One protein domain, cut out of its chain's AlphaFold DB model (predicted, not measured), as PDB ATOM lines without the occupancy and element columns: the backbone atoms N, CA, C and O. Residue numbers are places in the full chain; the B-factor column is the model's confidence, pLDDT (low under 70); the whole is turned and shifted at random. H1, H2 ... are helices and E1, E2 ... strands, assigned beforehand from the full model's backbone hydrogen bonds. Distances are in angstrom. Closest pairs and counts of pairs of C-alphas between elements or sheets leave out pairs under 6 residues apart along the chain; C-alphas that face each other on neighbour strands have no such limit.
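AT A GLANCE: This is residues 43 to 179 and 193 to 211 of the 228 residues of the protein "Putative lipoprotein" of Rubellimicrobium thermophilum DSM 16684 (UniProt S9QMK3). One long sheet of eight strands is curled like part of a barrel, a trough that stays open between its edge strands E1 and E8. Part of the opening stretch, residues 43 to 56, runs through the hollow of the curl, while the very short helix H1 lies outside it, away from the sheet. The 156 printed residues hold eight named strands and one named helix, in the order E1 E2 E3 E4 E5 E6 E7 H1 E8; the sheet has the order E1 - E2 - E3 - E4 - E5 - E6 - E7 - E8, all antiparallel, and the class is mostly strand. The whole is compact, with a radius of gyration of the C-alphas of 16.4 A, and spans 53 by 39 by 26 A.

IN THESE COORDINATES: The longest strand is E4, residues 98 to 111, 40.3 A from first to last C-alpha. Before it come E1, residues 57 to 64, 23.0 A, starting at C-alpha 57 (44.036, 7.417, -36.926); E2, residues 67 to 77, 30.2 A; and E3, residues 80 to 90, 32.1 A. After it come E5, residues 119 to 128, 25.5 A; E6, residues 135 to 144, 27.9 A; and E7, residues 148 to 155, 22.9 A. H1 is residues 168 to 171, 6.0 A, and E8 is residues 203 to 210, 23.9 A, ending at C-alpha 210 (66.349, 15.382, -33.426).

HOW THE PARTS SIT: E1 to E7 form a meander, each strand the antiparallel neighbour of the one before. From edge to edge of the twisted sheet the strands' lines turn by 70 degrees and the way across it by 148 degrees. The hairpin E3 and E4 stands at 158 degrees, with N 83 and O 105 at 2.9 A. In the hairpin E4 and E5, at 153 degrees, N 106 and O 124 are 2.8 A apart. In the hairpin E1 and E2, at 161 degrees, N 60 and O 71 are 2.9 A apart. E8 is the antiparallel neighbour of E7 at 166 degrees, with N 153 and O 205 at 2.8 A. The edge strands E1 and E8 are apart. H1 is not on the sheet, and its four residues are too few for any O i to N i+4 pair; its one O i to N i+3 pair is not within hydrogen-bond range.

THE WHOLE: The two C-alphas farthest apart, those of Pro 95 and Ala 115, are 53.3 A apart. Residues 180 to 192 are not printed, and C-alphas 179 and 193 are 10.7 A apart across this cut, which falls in the link from H1 to E8. Of the links printed whole, the one from E7 to H1, 12 residues, is long. The mean pLDDT of the printed part is 90.0, and residue 193 alone is under 70.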
ATOM      1  N   LEU A  43      55.485  16.523 -28.648       89.44
ATOM      2  CA  LEU A  43      56.475  15.875 -27.788       89.44
ATOM      3  C   LEU A  43      55.824  15.631 -26.428       89.44
ATOM      4  O   LEU A  43      55.025  16.464 -26.044       89.44
ATOM      5  N   LEU A  44      56.170  14.565 -25.697       88.81
ATOM      6  CA  LEU A  44      55.725  14.282 -24.311       88.81
ATOM      7  C   LEU A  44      54.380  14.928 -23.907       88.81
ATOM      8  O   LEU A  44      53.337  14.326 -24.133       88.81
ATOM      9  N   GLU A  45      54.392  16.147 -23.354       89.38
ATOM     10  CA  GLU A  45      53.190  16.958 -23.082       89.38
ATOM     11  C   GLU A  45      53.143  18.299 -23.847       89.38
ATOM     12  O   GLU A  45      52.180  19.044 -23.707       89.38
ATOM     13  N   MET A  46      54.146  18.616 -24.672       93.62
ATOM     14  CA  MET A  46      54.210  19.828 -25.493       93.62
ATOM     15  C   MET A  46      53.590  19.604 -26.884       93.62
ATOM     16  O   MET A  46      54.153  18.862 -27.699       93.62
ATOM     17  N   PRO A  47      52.479  20.278 -27.222       94.69
ATOM     18  CA  PRO A  47      51.921  20.231 -28.568       94.69
ATOM     19  C   PRO A  47      52.879  20.818 -29.611       94.69
ATOM     20  O   PRO A  47      53.720  21.657 -29.302       94.69
ATOM     21  N   SER A  48      52.715  20.420 -30.871       94.88
ATOM     22  CA  SER A  48      53.446  20.968 -32.020       94.88
ATOM     23  C   SER A  48      52.503  21.410 -33.138       94.88
ATOM     24  O   SER A  48      51.309  21.098 -33.137       94.88
ATOM     25  N   ALA A  49      53.030  22.118 -34.137       95.75
ATOM     26  CA  ALA A  49      52.296  22.528 -35.333       95.75
ATOM     27  C   ALA A  49      52.317  21.481 -36.469       95.75
ATOM     28  O   ALA A  49      51.729  21.725 -37.517       95.75
ATOM     29  N   ILE A  50      52.881  20.287 -36.250       92.94
ATOM     30  CA  ILE A  50      52.917  19.195 -37.243       92.94
ATOM     31  C   ILE A  50      51.538  18.544 -37.402       92.94
ATOM     32  O   ILE A  50      50.852  18.292 -36.416       92.94
ATOM     33  N   SER A  51      51.114  18.260 -38.632       93.69
ATOM     34  CA  SER A  51      49.908  17.463 -38.898       93.69
ATOM     35  C   SER A  51      50.273  16.041 -39.296       93.69
ATOM     36  O   SER A  51      51.294  15.828 -39.949       93.69
ATOM     37  N   ALA A  52      49.410  15.099 -38.929       92.69
ATOM     38  CA  ALA A  52      49.429  13.741 -39.450       92.69
ATOM     39  C   ALA A  52      48.937  13.700 -40.906       92.69
ATOM     40  O   ALA A  52      48.517  14.727 -41.459       92.69
ATOM     41  N   ALA A  53      49.013  12.528 -41.539       91.38
ATOM     42  CA  ALA A  53      48.455  12.347 -42.872       91.38
ATOM     43  C   ALA A  53      46.922  12.473 -42.847       91.38
ATOM     44  O   ALA A  53      46.276  12.206 -41.836       91.38
ATOM     45  N   ASP A  54      46.332  12.900 -43.963       92.50
ATOM     46  CA  ASP A  54      44.878  13.035 -44.070       92.50
ATOM     47  C   ASP A  54      44.173  11.692 -43.825       92.50
ATOM     48  O   ASP A  54      44.556  10.673 -44.403       92.50
ATOM     49  N   GLY A  55      43.166  11.685 -42.951       92.12
ATOM     50  CA  GLY A  55      42.454  10.477 -42.534       92.12
ATOM     51  C   GLY A  55      43.234   9.548 -41.594       92.12
ATOM     52  O   GLY A  55      42.766   8.442 -41.327       92.12
ATOM     53  N   GLU A  56      44.402   9.953 -41.086       92.69
ATOM     54  CA  GLU A  56      45.179   9.140 -40.144       92.69
ATOM     55  C   GLU A  56      44.454   8.987 -38.799       92.69
ATOM     56  O   GLU A  56      43.895   9.941 -38.247       92.69
ATOM     57  N   LEU A  57      44.496   7.763 -38.265       93.81
ATOM     58  CA  LEU A  57      44.036   7.417 -36.926       93.81
ATOM     59  C   LEU A  57      45.238   7.071 -36.050       93.81
ATOM     60  O   LEU A  57      46.073   6.251 -36.431       93.81
ATOM     61  N   ALA A  58      45.278   7.639 -34.850       92.44
ATOM     62  CA  ALA A  58      46.280   7.327 -33.845       92.44
ATOM     63  C   ALA A  58      45.621   7.002 -32.504       92.44
ATOM     64  O   ALA A  58      44.655   7.643 -32.095       92.44
ATOM     65  N   GLY A  59      46.162   5.998 -31.819       93.06
ATOM     66  CA  GLY A  59      45.779   5.629 -30.463       93.06
ATOM     67  C   GLY A  59      46.984   5.729 -29.538       93.06
ATOM     68  O   GLY A  59      48.065   5.250 -29.884       93.06
ATOM     69  N   THR A  60      46.811   6.330 -28.366       91.12
ATOM     70  CA  THR A  60      47.857   6.408 -27.341       91.12
ATOM     71  C   THR A  60      47.326   5.925 -26.005       91.12
ATOM     72  O   THR A  60      46.229   6.306 -25.602       91.12
ATOM     73  N   VAL A  61      48.136   5.145 -25.294       92.38
ATOM     74  CA  VAL A  61      47.897   4.777 -23.897       92.38
ATOM     75  C   VAL A  61      49.102   5.239 -23.095       92.38
ATOM     76  O   VAL A  61      50.234   4.852 -23.389       92.38
ATOM     77  N   GLY A  62      48.862   6.095 -22.112       88.75
ATOM     78  CA  GLY A  62      49.882   6.632 -21.224       88.75
ATOM     79  C   GLY A  62      49.489   6.422 -19.774       88.75
ATOM     80  O   GLY A  62      48.338   6.637 -19.411       88.75
ATOM     81  N   TRP A  63      50.449   6.029 -18.944       88.75
ATOM     82  CA  TRP A  63      50.288   6.014 -17.495       88.75
ATOM     83  C   TRP A  63      51.460   6.747 -16.860       88.75
ATOM     84  O   TRP A  63      52.618   6.373 -17.066       88.75
ATOM     85  N   PHE A  64      51.165   7.823 -16.141       87.12
ATOM     86  CA  PHE A  64      52.176   8.653 -15.501       87.12
ATOM     87  C   PHE A  64      51.594   9.357 -14.277       87.12
ATOM     88  O   PHE A  64      50.529   9.961 -14.361       87.12
ATOM     89  N   GLY A  65      52.300   9.289 -13.144       84.88
ATOM     90  CA  GLY A  65      51.943  10.031 -11.930       84.88
ATOM     91  C   GLY A  65      50.533   9.747 -11.395       84.88
ATOM     92  O   GLY A  65      49.837  10.695 -11.055       84.88
ATOM     93  N   GLY A  66      50.097   8.480 -11.382       86.88
ATOM     94  CA  GLY A  66      48.744   8.099 -10.937       86.88
ATOM     95  C   GLY A  66      47.636   8.436 -11.941       86.88
ATOM     96  O   GLY A  66      46.459   8.362 -11.614       86.88
ATOM     97  N   GLN A  67      47.993   8.825 -13.170       89.44
ATOM     98  CA  GLN A  67      47.024   9.172 -14.207       89.44
ATOM     99  C   GLN A  67      47.137   8.219 -15.388       89.44
ATOM    100  O   GLN A  67      48.189   8.124 -16.024       89.44
ATOM    101  N   LEU A  68      46.044   7.527 -15.699       91.94
ATOM    102  CA  LEU A  68      45.883   6.747 -16.920       91.94
ATOM    103  C   LEU A  68      45.218   7.628 -17.974       91.94
ATOM    104  O   LEU A  68      44.196   8.242 -17.705       91.94
ATOM    105  N   ARG A  69      45.759   7.672 -19.191       92.50
ATOM    106  CA  ARG A  69      45.211   8.453 -20.305       92.50
ATOM    107  C   ARG A  69      45.151   7.583 -21.552       92.50
ATOM    108  O   ARG A  69      46.178   7.089 -22.017       92.50
ATOM    109  N   ASN A  70      43.950   7.409 -22.089       94.38
ATOM    110  CA  ASN A  70      43.707   6.744 -23.365       94.38
ATOM    111  C   ASN A  70      43.201   7.786 -24.350       94.38
ATOM    112  O   ASN A  70      42.177   8.413 -24.087       94.38
ATOM    113  N   SER A  71      43.880   7.954 -25.477       94.62
ATOM    114  CA  SER A  71      43.511   8.967 -26.464       94.62
ATOM    115  C   SER A  71      43.368   8.351 -27.844       94.62
ATOM    116  O   SER A  71      44.160   7.495 -28.240       94.62
ATOM    117  N   PHE A  72      42.365   8.820 -28.574       95.62
ATOM    118  CA  PHE A  72      42.055   8.451 -29.944       95.62
ATOM    119  C   PHE A  72      42.014   9.723 -30.780       95.62
ATOM    120  O   PHE A  72      41.160  10.584 -30.570       95.62
ATOM    121  N   THR A  73      42.935   9.840 -31.726       95.56
ATOM    122  CA  THR A  73      43.101  11.027 -32.559       95.56
ATOM    123  C   THR A  73      42.778  10.700 -33.998       95.56
ATOM    124  O   THR A  73      43.263   9.709 -34.539       95.56
ATOM    125  N   PHE A  74      41.975  11.559 -34.616       96.38
ATOM    126  CA  PHE A  74      41.630  11.482 -36.022       96.38
ATOM    127  C   PHE A  74      42.037  12.768 -36.738       96.38
ATOM    128  O   PHE A  74      41.627  13.877 -36.369       96.38
ATOM    129  N   GLN A  75      42.849  12.624 -37.781       96.44
ATOM    130  CA  GLN A  75      43.236  13.719 -38.658       96.44
ATOM    131  C   GLN A  75      42.142  13.920 -39.718       96.44
ATOM    132  O   GLN A  75      42.182  13.337 -40.795       96.44
ATOM    133  N   VAL A  76      41.148  14.749 -39.388       94.38
ATOM    134  CA  VAL A  76      39.951  15.008 -40.214       94.38
ATOM    135  C   VAL A  76      40.299  15.602 -41.581       94.38
ATOM    136  O   VAL A  76      39.660  15.287 -42.577       94.38
ATOM    137  N   THR A  77      41.266  16.522 -41.608       95.25
ATOM    138  CA  THR A  77      41.827  17.119 -42.833       95.25
ATOM    139  C   THR A  77      43.327  17.343 -42.631       95.25
ATOM    140  O   THR A  77      43.762  17.360 -41.478       95.25
ATOM    141  N   PRO A  78      44.133  17.690 -43.656       92.94
ATOM    142  CA  PRO A  78      45.556  18.021 -43.473       92.94
ATOM    143  C   PRO A  78      45.847  19.165 -42.481       92.94
ATOM    144  O   PRO A  78      47.000  19.394 -42.095       92.94
ATOM    145  N   ARG A  79      44.823  19.939 -42.099       95.31
ATOM    146  CA  ARG A  79      44.925  21.072 -41.170       95.31
ATOM    147  C   ARG A  79      44.120  20.896 -39.888       95.31
ATOM    148  O   ARG A  79      44.417  21.598 -38.935       95.31
ATOM    149  N   LEU A  80      43.143  19.994 -39.838       96.75
ATOM    150  CA  LEU A  80      42.241  19.827 -38.696       96.75
ATOM    151  C   LEU A  80      42.386  18.425 -38.107       96.75
ATOM    152  O   LEU A  80      42.182  17.444 -38.818       96.75
ATOM    153  N   SER A  81      42.695  18.346 -36.817       96.06
ATOM    154  CA  SER A  81      42.706  17.102 -36.043       96.06
ATOM    155  C   SER A  81      41.789  17.227 -34.835       96.06
ATOM    156  O   SER A  81      41.742  18.286 -34.203       96.06
ATOM    157  N   ALA A  82      41.107  16.139 -34.504       96.12
ATOM    158  CA  ALA A  82      40.307  16.013 -33.297       96.12
ATOM    159  C   ALA A  82      40.816  14.831 -32.473       96.12
ATOM    160  O   ALA A  82      41.186  13.798 -33.035       96.12
ATOM    161  N   THR A  83      40.812  14.978 -31.154       95.56
ATOM    162  CA  THR A  83      41.220  13.925 -30.223       95.56
ATOM    163  C   THR A  83      40.122  13.711 -29.203       95.56
ATOM    164  O   THR A  83      39.628  14.663 -28.611       95.56
ATOM    165  N   PHE A  84      39.743  12.459 -28.992       95.00
ATOM    166  CA  PHE A  84      38.943  12.041 -27.851       95.00
ATOM    167  C   PHE A  84      39.863  11.398 -26.824       95.00
ATOM    168  O   PHE A  84      40.685  10.552 -27.179       95.00
ATOM    169  N   ARG A  85      39.717  11.768 -25.556       93.25
ATOM    170  CA  ARG A  85      40.519  11.244 -24.458       93.25
ATOM    171  C   ARG A  85      39.628  10.749 -23.329       93.25
ATOM    172  O   ARG A  85      38.660  11.398 -22.945       93.25
ATOM    173  N   TYR A  86      40.005   9.601 -22.781       92.50
ATOM    174  CA  TYR A  86      39.453   9.044 -21.558       92.50
ATOM    175  C   TYR A  86      40.567   8.886 -20.528       92.50
ATOM    176  O   TYR A  86      41.508   8.109 -20.739       92.50
ATOM    177  N   ALA A  87      40.479   9.653 -19.445       91.31
ATOM    178  CA  ALA A  87      41.495   9.717 -18.409       91.31
ATOM    179  C   ALA A  87      40.948   9.241 -17.058       91.31
ATOM    180  O   ALA A  87      39.798   9.505 -16.731       91.31
ATOM    181  N   GLY A  88      41.778   8.532 -16.299       90.88
ATOM    182  CA  GLY A  88      41.544   8.178 -14.902       90.88
ATOM    183  C   GLY A  88      42.616   8.829 -14.039       90.88
ATOM    184  O   GLY A  88      43.796   8.724 -14.380       90.88
ATOM    185  N   ILE A  89      42.219   9.512 -12.969       88.56
ATOM    186  CA  ILE A  89      43.111  10.178 -12.018       88.56
ATOM    187  C   ILE A  89      42.907   9.528 -10.652       88.56
ATOM    188  O   ILE A  89      41.827   9.634 -10.071       88.56
ATOM    189  N   GLU A  90      43.946   8.852 -10.169       90.69
ATOM    190  CA  GLU A  90      43.988   8.261  -8.833       90.69
ATOM    191  C   GLU A  90      44.087   9.352  -7.761       90.69
ATOM    192  O   GLU A  90      44.755  10.372  -7.953       90.69
ATOM    193  N   ASP A  91      43.443   9.102  -6.625       85.56
ATOM    194  CA  ASP A  91      43.482   9.915  -5.414       85.56
ATOM    195  C   ASP A  91      43.087  11.394  -5.627       85.56
ATOM    196  O   ASP A  91      43.684  12.295  -5.033       85.56
ATOM    197  N   TYR A  92      42.093  11.666  -6.490       82.06
ATOM    198  CA  TYR A  92      41.700  13.039  -6.842       82.06
ATOM    199  C   TYR A  92      41.045  13.791  -5.671       82.06
ATOM    200  O   TYR A  92      41.528  14.862  -5.300       82.06
ATOM    201  N   GLU A  93      39.986  13.242  -5.059       82.12
ATOM    202  CA  GLU A  93      39.337  13.850  -3.880       82.12
ATOM    203  C   GLU A  93      39.797  13.241  -2.541       82.12
ATOM    204  O   GLU A  93      39.554  13.806  -1.471       82.12
ATOM    205  N   GLY A  94      40.488  12.100  -2.572       85.44
ATOM    206  CA  GLY A  94      41.007  11.431  -1.382       85.44
ATOM    207  C   GLY A  94      41.610  10.057  -1.681       85.44
ATOM    208  O   GLY A  94      41.535   9.597  -2.813       85.44
ATOM    209  N   PRO A  95      42.209   9.389  -0.679       84.62
ATOM    210  CA  PRO A  95      42.805   8.069  -0.866       84.62
ATOM    211  C   PRO A  95      41.788   7.044  -1.385       84.62
ATOM    212  O   PRO A  95      40.678   6.973  -0.856       84.62
ATOM    213  N   ASP A  96      42.198   6.234  -2.361       81.00
ATOM    214  CA  ASP A  96      41.391   5.208  -3.040       81.00
ATOM    215  C   ASP A  96      40.250   5.763  -3.926       81.00
ATOM    216  O   ASP A  96      39.414   4.993  -4.412       81.00
ATOM    217  N   ASP A  97      40.217   7.078  -4.170       85.69
ATOM    218  CA  ASP A  97      39.310   7.703  -5.136       85.69
ATOM    219  C   ASP A  97      39.864   7.612  -6.569       85.69
ATOM    220  O   ASP A  97      41.074   7.590  -6.799       85.69
ATOM    221  N   MET A  98      38.972   7.550  -7.557       84.62
ATOM    222  CA  MET A  98      39.340   7.527  -8.972       84.62
ATOM    223  C   MET A  98      38.377   8.401  -9.766       84.62
ATOM    224  O   MET A  98      37.237   8.006 -10.041       84.62
ATOM    225  N   LEU A  99      38.872   9.550 -10.217       87.00
ATOM    226  CA  LEU A  99      38.120  10.427 -11.098       87.00
ATOM    227  C   LEU A  99      38.293   9.990 -12.552       87.00
ATOM    228  O   LEU A  99      39.411   9.910 -13.059       87.00
ATOM    229  N   TRP A 100      37.176   9.774 -13.243       88.88
ATOM    230  CA  TRP A 100      37.165   9.499 -14.678       88.88
ATOM    231  C   TRP A 100      36.710  10.723 -15.467       88.88
ATOM    232  O   TRP A 100      35.578  11.180 -15.319       88.88
ATOM    233  N   ASP A 101      37.572  11.201 -16.357       86.88
ATOM    234  CA  ASP A 101      37.313  12.326 -17.250       86.88
ATOM    235  C   ASP A 101      37.179  11.865 -18.708       86.88
ATOM    236  O   ASP A 101      37.911  10.994 -19.192       86.88
ATOM    237  N   ARG A 102      36.238  12.484 -19.425       90.44
ATOM    238  CA  ARG A 102      36.069  12.348 -20.874       90.44
ATOM    239  C   ARG A 102      36.233  13.724 -21.476       90.44
ATOM    240  O   ARG A 102      35.388  14.586 -21.252       90.44
ATOM    241  N   SER A 103      37.267  13.882 -22.284       89.44
ATOM    242  CA  SER A 103      37.605  15.162 -22.881       89.44
ATOM    243  C   SER A 103      37.761  15.064 -24.393       89.44
ATOM    244  O   SER A 103      38.178  14.040 -24.942       89.44
ATOM    245  N   PHE A 104      37.406  16.146 -25.077       92.38
ATOM    246  CA  PHE A 104      37.696  16.334 -26.492       92.38
ATOM    247  C   PHE A 104      38.667  17.489 -26.683       92.38
ATOM    248  O   PHE A 104      38.535  18.544 -26.058       92.38
ATOM    249  N   ASP A 105      39.589  17.294 -27.617       93.81
ATOM    250  CA  ASP A 105      40.537  18.298 -28.064       93.81
ATOM    251  C   ASP A 105      40.305  18.584 -29.555       93.81
ATOM    252  O   ASP A 105      40.002  17.687 -30.351       93.81
ATOM    253  N   LEU A 106      40.489  19.841 -29.948       95.31
ATOM    254  CA  LEU A 106      40.423  20.295 -31.331       95.31
ATOM    255  C   LEU A 106      41.690  21.066 -31.671       95.31
ATOM    256  O   LEU A 106      42.135  21.920 -30.909       95.31
ATOM    257  N   ARG A 107      42.264  20.809 -32.842       96.94
ATOM    258  CA  ARG A 107      43.477  21.495 -33.280       96.94
ATOM    259  C   ARG A 107      43.421  21.834 -34.755       96.94
ATOM    260  O   ARG A 107      43.162  20.968 -35.590       96.94
ATOM    261  N   TYR A 108      43.728  23.088 -35.065       97.38
ATOM    262  CA  TYR A 108      43.733  23.621 -36.417       97.38
ATOM    263  C   TYR A 108      45.078  24.255 -36.770       97.38
ATOM    264  O   TYR A 108      45.587  25.121 -36.062       97.38
ATOM    265  N   ARG A 109      45.645  23.850 -37.903       97.06
ATOM    266  CA  ARG A 109      46.893  24.369 -38.460       97.06
ATOM    267  C   ARG A 109      46.600  25.426 -39.523       97.06
ATOM    268  O   ARG A 109      46.061  25.120 -40.583       97.06
ATOM    269  N   PHE A 110      47.006  26.663 -39.260       95.06
ATOM    270  CA  PHE A 110      46.781  27.813 -40.138       95.06
ATOM    271  C   PHE A 110      47.728  27.851 -41.331       95.06
ATOM    272  O   PHE A 110      47.321  28.203 -42.438       95.06
ATOM    273  N   THR A 111      49.002  27.521 -41.112       94.81
ATOM    274  CA  THR A 111      50.045  27.676 -42.131       94.81
ATOM    275  C   THR A 111      50.791  26.377 -42.387       94.81
ATOM    276  O   THR A 111      51.109  25.611 -41.476       94.81
ATOM    277  N   ASP A 112      51.083  26.134 -43.663       93.88
ATOM    278  CA  ASP A 112      52.053  25.130 -44.095       93.88
ATOM    279  C   ASP A 112      53.481  25.656 -43.916       93.88
ATOM    280  O   ASP A 112      53.727  26.870 -44.004       93.88
ATOM    281  N   GLU A 113      54.411  24.726 -43.686       93.12
ATOM    282  CA  GLU A 113      55.833  25.042 -43.600       93.12
ATOM    283  C   GLU A 113      56.311  25.589 -44.946       93.12
ATOM    284  O   GLU A 113      56.066  24.990 -45.991       93.12
ATOM    285  N   GLY A 114      56.978  26.742 -44.930       89.62
ATOM    286  CA  GLY A 114      57.659  27.294 -46.102       89.62
ATOM    287  C   GLY A 114      59.170  27.305 -45.900       89.62
ATOM    288  O   GLY A 114      59.660  26.865 -44.865       89.62
ATOM    289  N   ALA A 115      59.918  27.892 -46.838       89.44
ATOM    290  CA  ALA A 115      61.373  28.031 -46.698       89.44
ATOM    291  C   ALA A 115      61.766  28.746 -45.387       89.44
ATOM    292  O   ALA A 115      62.579  28.239 -44.621       89.44
ATOM    293  N   ILE A 116      61.110  29.873 -45.087       88.38
ATOM    294  CA  ILE A 116      61.374  30.692 -43.888       88.38
ATOM    295  C   ILE A 116      60.227  30.690 -42.871       88.38
ATOM    296  O   ILE A 116      60.437  30.967 -41.695       88.38
ATOM    297  N   ARG A 117      59.002  30.382 -43.309       95.12
ATOM    298  CA  ARG A 117      57.808  30.433 -42.459       95.12
ATOM    299  C   ARG A 117      57.629  29.105 -41.711       95.12
ATOM    300  O   ARG A 117      57.673  28.062 -42.371       95.12
ATOM    301  N   PRO A 118      57.382  29.118 -40.390       96.06
ATOM    302  CA  PRO A 118      57.019  27.914 -39.653       96.06
ATOM    303  C   PRO A 118      55.574  27.483 -39.946       96.06
ATOM    304  O   PRO A 118      54.746  28.251 -40.452       96.06
ATOM    305  N   GLN A 119      55.256  26.246 -39.587       96.25
ATOM    306  CA  GLN A 119      53.868  25.833 -39.403       96.25
ATOM    307  C   GLN A 119      53.334  26.494 -38.143       96.25
ATOM    308  O   GLN A 119      54.048  26.545 -37.146       96.25
ATOM    309  N   ILE A 120      52.099  26.974 -38.183       97.50
ATOM    310  CA  ILE A 120      51.430  27.585 -37.036       97.50
ATOM    311  C   ILE A 120      50.108  26.862 -36.823       97.50
ATOM    312  O   ILE A 120      49.344  26.686 -37.776       97.50
ATOM    313  N   ALA A 121      49.837  26.462 -35.587       97.44
ATOM    314  CA  ALA A 121      48.588  25.831 -35.190       97.44
ATOM    315  C   ALA A 121      48.027  26.453 -33.910       97.44
ATOM    316  O   ALA A 121      48.783  26.915 -33.059       97.44
ATOM    317  N   VAL A 122      46.702  26.430 -33.788       97.25
ATOM    318  CA  VAL A 122      45.979  26.637 -32.530       97.25
ATOM    319  C   VAL A 122      45.400  25.309 -32.074       97.25
ATOM    320  O   VAL A 122      44.961  24.503 -32.903       97.25
ATOM    321  N   GLY A 123      45.377  25.085 -30.771       95.88
ATOM    322  CA  GLY A 123      44.642  23.980 -30.180       95.88
ATOM    323  C   GLY A 123      43.809  24.420 -28.993       95.88
ATOM    324  O   GLY A 123      44.172  25.344 -28.268       95.88
ATOM    325  N   LEU A 124      42.695  23.720 -28.833       94.50
ATOM    326  CA  LEU A 124      41.826  23.729 -27.672       94.50
ATOM    327  C   LEU A 124      41.877  22.312 -27.102       94.50
ATOM    328  O   LEU A 124      41.445  21.362 -27.755       94.50
ATOM    329  N   GLN A 125      42.474  22.165 -25.933       92.06
ATOM    330  CA  GLN A 125      42.581  20.916 -25.198       92.06
ATOM    331  C   GLN A 125      41.511  20.899 -24.116       92.06
ATOM    332  O   GLN A 125      41.363  21.894 -23.410       92.06
ATOM    333  N   ASP A 126      40.800  19.777 -23.990       88.56
ATOM    334  CA  ASP A 126      39.719  19.601 -23.018       88.56
ATOM    335  C   ASP A 126      38.712  20.766 -23.100       88.56
ATOM    336  O   ASP A 126      38.390  21.440 -22.124       88.56
ATOM    337  N   PHE A 127      38.279  21.051 -24.338       83.50
ATOM    338  CA  PHE A 127      37.299  22.106 -24.632       83.50
ATOM    339  C   PHE A 127      35.858  21.621 -24.437       83.50
ATOM    340  O   PHE A 127      34.947  22.432 -24.312       83.50
ATOM    341  N   LEU A 128      35.663  20.300 -24.445       83.75
ATOM    342  CA  LEU A 128      34.443  19.601 -24.053       83.75
ATOM    343  C   LEU A 128      34.850  18.472 -23.108       83.75
ATOM    344  O   LEU A 128      35.216  17.392 -23.572       83.75
ATOM    345  N   GLY A 129      34.792  18.729 -21.809       81.00
ATOM    346  CA  GLY A 129      35.128  17.767 -20.762       81.00
ATOM    347  C   GLY A 129      34.917  18.385 -19.390       81.00
ATOM    348  O   GLY A 129      34.056  19.255 -19.255       81.00
ATOM    349  N   THR A 130      35.638  17.911 -18.377       78.25
ATOM    350  CA  THR A 130      35.570  18.463 -17.010       78.25
ATOM    351  C   THR A 130      36.418  19.722 -16.832       78.25
ATOM    352  O   THR A 130      36.255  20.441 -15.855       78.25
ATOM    353  N   GLY A 131      37.336  20.009 -17.759       81.38
ATOM    354  CA  GLY A 131      38.186  21.196 -17.712       81.38
ATOM    355  C   GLY A 131      39.460  21.044 -16.869       81.38
ATOM    356  O   GLY A 131      40.288  21.955 -16.842       81.38
ATOM    357  N   ILE A 132      39.678  19.889 -16.231       83.12
ATOM    358  CA  ILE A 132      40.866  19.590 -15.403       83.12
ATOM    359  C   ILE A 132      42.164  19.661 -16.216       83.12
ATOM    360  O   ILE A 132      43.238  19.992 -15.699       83.12
ATOM    361  N   HIS A 133      42.093  19.342 -17.504       87.12
ATOM    362  CA  HIS A 133      43.216  19.433 -18.427       87.12
ATOM    363  C   HIS A 133      42.999  20.511 -19.491       87.12
ATOM    364  O   HIS A 133      43.682  20.481 -20.520       87.12
ATOM    365  N   SER A 134      42.097  21.465 -19.228       90.12
ATOM    366  CA  SER A 134      41.761  22.558 -20.138       90.12
ATOM    367  C   SER A 134      42.979  23.414 -20.438       90.12
ATOM    368  O   SER A 134      43.650  23.921 -19.534       90.12
ATOM    369  N   ALA A 135      43.281  23.566 -21.723       92.00
ATOM    370  CA  ALA A 135      44.316  24.467 -22.191       92.00
ATOM    371  C   ALA A 135      44.000  24.979 -23.588       92.00
ATOM    372  O   ALA A 135      43.521  24.249 -24.451       92.00
ATOM    373  N   GLU A 136      44.391  26.215 -23.851       94.31
ATOM    374  CA  GLU A 136      44.442  26.763 -25.198       94.31
ATOM    375  C   GLU A 136      45.889  27.073 -25.537       94.31
ATOM    376  O   GLU A 136      46.683  27.415 -24.660       94.31
ATOM    377  N   TYR A 137      46.264  26.944 -26.803       96.00
ATOM    378  CA  TYR A 137      47.620  27.279 -27.213       96.00
ATOM    379  C   TYR A 137      47.708  27.718 -28.658       96.00
ATOM    380  O   TYR A 137      46.949  27.270 -29.518       96.00
ATOM    381  N   VAL A 138      48.720  28.534 -28.930       97.12
ATOM    382  CA  VAL A 138      49.237  28.796 -30.269       97.12
ATOM    383  C   VAL A 138      50.664  28.282 -30.315       97.12
ATOM    384  O   VAL A 138      51.468  28.576 -29.434       97.12
ATOM    385  N   VAL A 139      50.992  27.505 -31.338       97.62
ATOM    386  CA  VAL A 139      52.302  26.872 -31.466       97.62
ATOM    387  C   VAL A 139      52.853  27.032 -32.871       97.62
ATOM    388  O   VAL A 139      52.130  26.887 -33.858       97.62
ATOM    389  N   ALA A 140      54.147  27.316 -32.950       97.62
ATOM    390  CA  ALA A 140      54.918  27.370 -34.173       97.62
ATOM    391  C   ALA A 140      55.952  26.238 -34.197       97.62
ATOM    392  O   ALA A 140      56.700  26.049 -33.238       97.62
ATOM    393  N   THR A 141      56.028  25.508 -35.309       96.06
ATOM    394  CA  THR A 141      57.025  24.449 -35.513       96.06
ATOM    395  C   THR A 141      57.779  24.662 -36.816       96.06
ATOM    396  O   THR A 141      57.189  24.984 -37.852       96.06
ATOM    397  N   LYS A 142      59.098  24.474 -36.764       95.00
ATOM    398  CA  LYS A 142      60.004  24.606 -37.903       95.00
ATOM    399  C   LYS A 142      60.942  23.409 -37.973       95.00
ATOM    400  O   LYS A 142      61.521  23.019 -36.961       95.00
ATOM    401  N   THR A 143      61.114  22.865 -39.169       91.94
ATOM    402  CA  THR A 143      62.139  21.875 -39.481       91.94
ATOM    403  C   THR A 143      63.343  22.603 -40.091       91.94
ATOM    404  O   THR A 143      63.216  23.412 -41.011       91.94
ATOM    405  N   ILE A 144      64.515  22.371 -39.513       89.81
ATOM    406  CA  ILE A 144      65.803  22.949 -39.876       89.81
ATOM    407  C   ILE A 144      66.654  21.818 -40.466       89.81
ATOM    408  O   ILE A 144      66.966  20.834 -39.789       89.81
ATOM    409  N   GLY A 145      67.021  21.961 -41.741       85.50
ATOM    410  CA  GLY A 145      67.605  20.864 -42.513       85.50
ATOM    411  C   GLY A 145      66.621  19.700 -42.646       85.50
ATOM    412  O   GLY A 145      65.416  19.923 -42.743       85.50
ATOM    413  N   ASP A 146      67.137  18.473 -42.594       81.44
ATOM    414  CA  ASP A 146      66.335  17.262 -42.829       81.44
ATOM    415  C   ASP A 146      65.954  16.510 -41.544       81.44
ATOM    416  O   ASP A 146      65.262  15.499 -41.608       81.44
ATOM    417  N   ALA A 147      66.429  16.952 -40.374       82.56
ATOM    418  CA  ALA A 147      66.333  16.145 -39.152       82.56
ATOM    419  C   ALA A 147      66.035  16.927 -37.871       82.56
ATOM    420  O   ALA A 147      65.548  16.331 -36.911       82.56
ATOM    421  N   PHE A 148      66.315  18.230 -37.808       89.88
ATOM    422  CA  PHE A 148      66.161  18.983 -36.568       89.88
ATOM    423  C   PHE A 148      64.855  19.768 -36.578       89.88
ATOM    424  O   PHE A 148      64.645  20.619 -37.436       89.88
ATOM    425  N   ARG A 149      63.958  19.503 -35.632       92.12
ATOM    426  CA  ARG A 149      62.667  20.184 -35.531       92.12
ATOM    427  C   ARG A 149      62.576  20.938 -34.221       92.12
ATOM    428  O   ARG A 149      62.773  20.352 -33.166       92.12
ATOM    429  N   VAL A 150      62.207  22.209 -34.294       94.44
ATOM    430  CA  VAL A 150      62.022  23.078 -33.128       94.44
ATOM    431  C   VAL A 150      60.572  23.515 -33.056       94.44
ATOM    432  O   VAL A 150      59.968  23.864 -34.071       94.44
ATOM    433  N   THR A 151      60.022  23.492 -31.849       95.94
ATOM    434  CA  THR A 151      58.665  23.931 -31.545       95.94
ATOM    435  C   THR A 151      58.694  24.961 -30.426       95.94
ATOM    436  O   THR A 151      59.355  24.755 -29.411       95.94
ATOM    437  N   LEU A 152      57.957  26.050 -30.614       96.69
ATOM    438  CA  LEU A 152      57.773  27.112 -29.633       96.69
ATOM    439  C   LEU A 152      56.303  27.523 -29.626       96.69
ATOM    440  O   LEU A 152      55.722  27.757 -30.685       96.69
ATOM    441  N   GLY A 153      55.707  27.619 -28.448       95.75
ATOM    442  CA  GLY A 153      54.308  27.967 -28.288       95.75
ATOM    443  C   GLY A 153      54.042  28.837 -27.073       95.75
ATOM    444  O   GLY A 153      54.874  28.986 -26.179       95.75
ATOM    445  N   LEU A 154      52.852  29.418 -27.091       96.31
ATOM    446  CA  LEU A 154      52.250  30.173 -26.009       96.31
ATOM    447  C   LEU A 154      50.961  29.454 -25.618       96.31
ATOM    448  O   LEU A 154      50.155  29.137 -26.497       96.31
ATOM    449  N   GLY A 155      50.795  29.165 -24.333       94.88
ATOM    450  CA  GLY A 155      49.655  28.419 -23.814       94.88
ATOM    451  C   GLY A 155      48.997  29.091 -22.617       94.88
ATOM    452  O   GLY A 155      49.654  29.801 -21.862       94.88
ATOM    453  N   TRP A 156      47.709  28.818 -22.452       94.19
ATOM    454  CA  TRP A 156      46.842  29.244 -21.355       94.19
ATOM    455  C   TRP A 156      46.276  28.011 -20.638       94.19
ATOM    456  O   TRP A 156      46.446  26.874 -21.096       94.19
ATOM    457  N   GLY A 157      45.621  28.216 -19.494       90.69
ATOM    458  CA  GLY A 157      45.069  27.120 -18.694       90.69
ATOM    459  C   GLY A 157      46.180  26.195 -18.193       90.69
ATOM    460  O   GLY A 157      47.184  26.664 -17.653       90.69
ATOM    461  N   ARG A 158      46.051  24.884 -18.417       90.06
ATOM    462  CA  ARG A 158      47.017  23.864 -17.971       90.06
ATOM    463  C   ARG A 158      48.432  24.058 -18.527       90.06
ATOM    464  O   ARG A 158      49.396  23.657 -17.870       90.06
ATOM    465  N   LEU A 159      48.562  24.663 -19.713       90.62
ATOM    466  CA  LEU A 159      49.855  25.009 -20.320       90.62
ATOM    467  C   LEU A 159      50.423  26.333 -19.789       90.62
ATOM    468  O   LEU A 159      51.619  26.558 -19.927       90.62
ATOM    469  N   GLY A 160      49.588  27.176 -19.174       87.00
ATOM    470  CA  GLY A 160      49.964  28.451 -18.554       87.00
ATOM    471  C   GLY A 160      50.278  28.366 -17.055       87.00
ATOM    472  O   GLY A 160      50.808  29.314 -16.487       87.00
ATOM    473  N   SER A 161      49.982  27.237 -16.395       84.25
ATOM    474  CA  SER A 161      49.972  27.144 -14.922       84.25
ATOM    475  C   SER A 161      51.348  27.169 -14.245       84.25
ATOM    476  O   SER A 161      51.422  27.276 -13.024       84.25
ATOM    477  N   TYR A 162      52.442  27.014 -14.995       84.00
ATOM    478  CA  TYR A 162      53.795  26.979 -14.438       84.00
ATOM    479  C   TYR A 162      54.679  28.031 -15.102       84.00
ATOM    480  O   TYR A 162      54.805  28.043 -16.325       84.00
ATOM    481  N   ASN A 163      55.317  28.884 -14.292       85.19
ATOM    482  CA  ASN A 163      56.091  30.046 -14.757       85.19
ATOM    483  C   ASN A 163      55.311  30.933 -15.747       85.19
ATOM    484  O   ASN A 163      55.872  31.424 -16.729       85.19
ATOM    485  N   GLY A 164      54.013  31.107 -15.490       87.19
ATOM    486  CA  GLY A 164      53.155  31.991 -16.263       87.19
ATOM    487  C   GLY A 164      53.542  33.461 -16.110       87.19
ATOM    488  O   GLY A 164      54.194  33.872 -15.147       87.19
ATOM    489  N   PHE A 165      53.140  34.251 -17.092       90.94
ATOM    490  CA  PHE A 165      53.216  35.700 -17.101       90.94
ATOM    491  C   PHE A 165      51.847  36.279 -17.458       90.94
ATOM    492  O   PHE A 165      50.969  35.581 -17.973       90.94
ATOM    493  N   THR A 166      51.686  37.577 -17.196       88.69
ATOM    494  CA  THR A 166      50.450  38.305 -17.480       88.69
ATOM    495  C   THR A 166      50.010  38.089 -18.920       88.69
ATOM    496  O   THR A 166      50.805  38.243 -19.852       88.69
ATOM    497  N   ASN A 167      48.734  37.751 -19.097       89.62
ATOM    498  CA  ASN A 167      48.174  37.469 -20.407       89.62
ATOM    499  C   ASN A 167      48.443  38.630 -21.383       89.62
ATOM    500  O   ASN A 167      47.949  39.735 -21.155       89.62
ATOM    501  N   PRO A 168      49.157  38.410 -22.503       85.38
ATOM    502  CA  PRO A 168      49.405  39.478 -23.469       85.38
ATOM    503  C   PRO A 168      48.112  39.997 -24.118       85.38
ATOM    504  O   PRO A 168      48.087  41.126 -24.603       85.38
ATOM    505  N   LEU A 169      47.033  39.203 -24.108       87.19
ATOM    506  CA  LEU A 169      45.708  39.620 -24.578       87.19
ATOM    507  C   LEU A 169      44.994  40.562 -23.597       87.19
ATOM    508  O   LEU A 169      44.065  41.249 -24.013       87.19
ATOM    509  N   GLY A 170      45.463  40.669 -22.347       80.19
ATOM    510  CA  GLY A 170      44.981  41.656 -21.372       80.19
ATOM    511  C   GLY A 170      45.160  43.101 -21.848       80.19
ATOM    512  O   GLY A 170      44.339  43.964 -21.568       80.19
ATOM    513  N   ALA A 171      46.167  43.352 -22.695       82.62
ATOM    514  CA  ALA A 171      46.358  44.652 -23.338       82.62
ATOM    515  C   ALA A 171      45.252  45.010 -24.354       82.62
ATOM    516  O   ALA A 171      45.136  46.173 -24.742       82.62
ATOM    517  N   ILE A 172      44.486  44.019 -24.825       87.81
ATOM    518  CA  ILE A 172      43.344  44.216 -25.726       87.81
ATOM    519  C   ILE A 172      42.067  44.406 -24.908       87.81
ATOM    520  O   ILE A 172      41.287  45.305 -25.215       87.81
ATOM    521  N   ASP A 173      41.857  43.563 -23.893       85.81
ATOM    522  CA  ASP A 173      40.695  43.613 -23.005       85.81
ATOM    523  C   ASP A 173      41.030  42.982 -21.640       85.81
ATOM    524  O   ASP A 173      41.556  41.868 -21.576       85.81
ATOM    525  N   GLU A 174      40.695  43.673 -20.546       85.56
ATOM    526  CA  GLU A 174      40.976  43.227 -19.170       85.56
ATOM    527  C   GLU A 174      40.308  41.880 -18.834       85.56
ATOM    528  O   GLU A 174      40.800  41.127 -17.993       85.56
ATOM    529  N   SER A 175      39.226  41.505 -19.532       83.62
ATOM    530  CA  SER A 175      38.574  40.205 -19.339       83.62
ATOM    531  C   SER A 175      39.467  39.016 -19.691       83.62
ATOM    532  O   SER A 175      39.185  37.907 -19.245       83.62
ATOM    533  N   PHE A 176      40.553  39.207 -20.449       86.25
ATOM    534  CA  PHE A 176      41.522  38.143 -20.719       86.25
ATOM    535  C   PHE A 176      42.478  37.881 -19.552       86.25
ATOM    536  O   PHE A 176      43.086  36.811 -19.491       86.25
ATOM    537  N   GLU A 177      42.618  38.805 -18.605       83.56
ATOM    538  CA  GLU A 177      43.558  38.643 -17.491       83.56
ATOM    539  C   GLU A 177      43.082  37.612 -16.469       83.56
ATOM    540  O   GLU A 177      43.890  36.890 -15.895       83.56
ATOM    541  N   THR A 178      41.767  37.496 -16.276       81.81
ATOM    542  CA  THR A 178      41.183  36.579 -15.293       81.81
ATOM    543  C   THR A 178      40.497  35.417 -15.998       81.81
ATOM    544  O   THR A 178      39.584  35.618 -16.798       81.81
ATOM    545  N   ARG A 179      40.919  34.185 -15.693       80.81
ATOM    546  CA  ARG A 179      40.232  32.974 -16.154       80.81
ATOM    547  C   ARG A 179      39.104  32.640 -15.169       80.81
ATOM    548  O   ARG A 179      39.413  32.411 -14.002       80.81
ATOM    549  N   THR A 193      33.260  25.274 -22.206       66.62
ATOM    550  CA  THR A 193      33.586  26.441 -21.365       66.62
ATOM    551  C   THR A 193      34.225  27.570 -22.180       66.62
ATOM    552  O   THR A 193      35.336  28.033 -21.904       66.62
ATOM    553  N   THR A 194      33.513  28.035 -23.211       70.94
ATOM    554  CA  THR A 194      33.987  29.070 -24.151       70.94
ATOM    555  C   THR A 194      34.378  30.382 -23.469       70.94
ATOM    556  O   THR A 194      35.228  31.112 -23.974       70.94
ATOM    557  N   GLU A 195      33.804  30.661 -22.299       71.38
ATOM    558  CA  GLU A 195      34.085  31.848 -21.488       71.38
ATOM    559  C   GLU A 195      35.482  31.846 -20.856       71.38
ATOM    560  O   GLU A 195      35.929  32.884 -20.374       71.38
ATOM    561  N   SER A 196      36.185  30.712 -20.851       75.19
ATOM    562  CA  SER A 196      37.515  30.575 -20.243       75.19
ATOM    563  C   SER A 196      38.668  30.612 -21.254       75.19
ATOM    564  O   SER A 196      39.835  30.695 -20.866       75.19
ATOM    565  N   TRP A 197      38.360  30.589 -22.553       83.25
ATOM    566  CA  TRP A 197      39.366  30.404 -23.598       83.25
ATOM    567  C   TRP A 197      40.309  31.596 -23.741       83.25
ATOM    568  O   TRP A 197      39.869  32.737 -23.883       83.25
ATOM    569  N   PHE A 198      41.616  31.312 -23.775       86.56
ATOM    570  CA  PHE A 198      42.683  32.317 -23.888       86.56
ATOM    571  C   PHE A 198      42.667  33.356 -22.758       86.56
ATOM    572  O   PHE A 198      43.137  34.482 -22.938       86.56
ATOM    573  N   ARG A 199      42.121  32.982 -21.595       86.88
ATOM    574  CA  ARG A 199      42.083  33.807 -20.385       86.88
ATOM    575  C   ARG A 199      42.987  33.248 -19.291       86.88
ATOM    576  O   ARG A 199      43.255  32.042 -19.251       86.88
ATOM    577  N   GLY A 200      43.392  34.133 -18.383       87.94
ATOM    578  CA  GLY A 200      44.338  33.842 -17.309       87.94
ATOM    579  C   GLY A 200      45.788  33.934 -17.763       87.94
ATOM    580  O   GLY A 200      46.074  34.299 -18.904       87.94
ATOM    581  N   ASP A 201      46.697  33.580 -16.861       90.75
ATOM    582  CA  ASP A 201      48.133  33.599 -17.127       90.75
ATOM    583  C   ASP A 201      48.500  32.765 -18.360       90.75
ATOM    584  O   ASP A 201      47.985  31.662 -18.590       90.75
ATOM    585  N   ALA A 202      49.424  33.308 -19.149       93.19
ATOM    586  CA  ALA A 202      49.987  32.641 -20.309       93.19
ATOM    587  C   ALA A 202      51.414  32.181 -19.999       93.19
ATOM    588  O   ALA A 202      52.141  32.861 -19.281       93.19
ATOM    589  N   ALA A 203      51.862  31.065 -20.564       95.19
ATOM    590  CA  ALA A 203      53.249  30.626 -20.442       95.19
ATOM    591  C   ALA A 203      53.829  30.198 -21.788       95.19
ATOM    592  O   ALA A 203      53.136  29.671 -22.665       95.19
ATOM    593  N   VAL A 204      55.135  30.423 -21.942       95.00
ATOM    594  CA  VAL A 204      55.884  29.927 -23.095       95.00
ATOM    595  C   VAL A 204      56.251  28.470 -22.852       95.00
ATOM    596  O   VAL A 204      56.805  28.123 -21.811       95.00
ATOM    597  N   PHE A 205      56.013  27.631 -23.850       95.12
ATOM    598  CA  PHE A 205      56.488  26.256 -23.877       95.12
ATOM    599  C   PHE A 205      57.227  25.984 -25.182       95.12
ATOM    600  O   PHE A 205      57.026  26.649 -26.197       95.12
ATOM    601  N   GLY A 206      58.084  24.977 -25.179       93.94
ATOM    602  CA  GLY A 206      58.806  24.597 -26.377       93.94
ATOM    603  C   GLY A 206      59.621  23.341 -26.168       93.94
ATOM    604  O   GLY A 206      59.767  22.842 -25.054       93.94
ATOM    605  N   GLY A 207      60.137  22.834 -27.273       93.19
ATOM    606  CA  GLY A 207      60.989  21.664 -27.285       93.19
ATOM    607  C   GLY A 207      61.524  21.406 -28.678       93.19
ATOM    608  O   GLY A 207      61.006  21.911 -29.682       93.19
ATOM    609  N   ASP A 208      62.572  20.610 -28.731       92.81
ATOM    610  CA  ASP A 208      63.203  20.181 -29.957       92.81
ATOM    611  C   ASP A 208      63.121  18.664 -30.116       92.81
ATOM    612  O   ASP A 208      62.970  17.894 -29.167       92.81
ATOM    613  N   ARG A 209      63.181  18.234 -31.369       88.12
ATOM    614  CA  ARG A 209      63.306  16.835 -31.739       88.12
ATOM    615  C   ARG A 209      64.411  16.709 -32.761       88.12
ATOM    616  O   ARG A 209      64.379  17.362 -33.803       88.12
ATOM    617  N   MET A 210      65.328  15.796 -32.483       85.00
ATOM    618  CA  MET A 210      66.349  15.382 -33.426       85.00
ATOM    619  C   MET A 210      65.952  14.044 -34.052       85.00
ATOM    620  O   MET A 210      65.754  13.048 -33.356       85.00
ATOM    621  N   GLY A 211      65.804  14.031 -35.370       73.38
ATOM    622  CA  GLY A 211      65.737  12.814 -36.167       73.38
ATOM    623  C   GLY A 211      67.125  12.203 -36.331       73.38
ATOM    624  O   GLY A 211      68.147  12.890 -36.271       73.38
TER     625      GLY A 211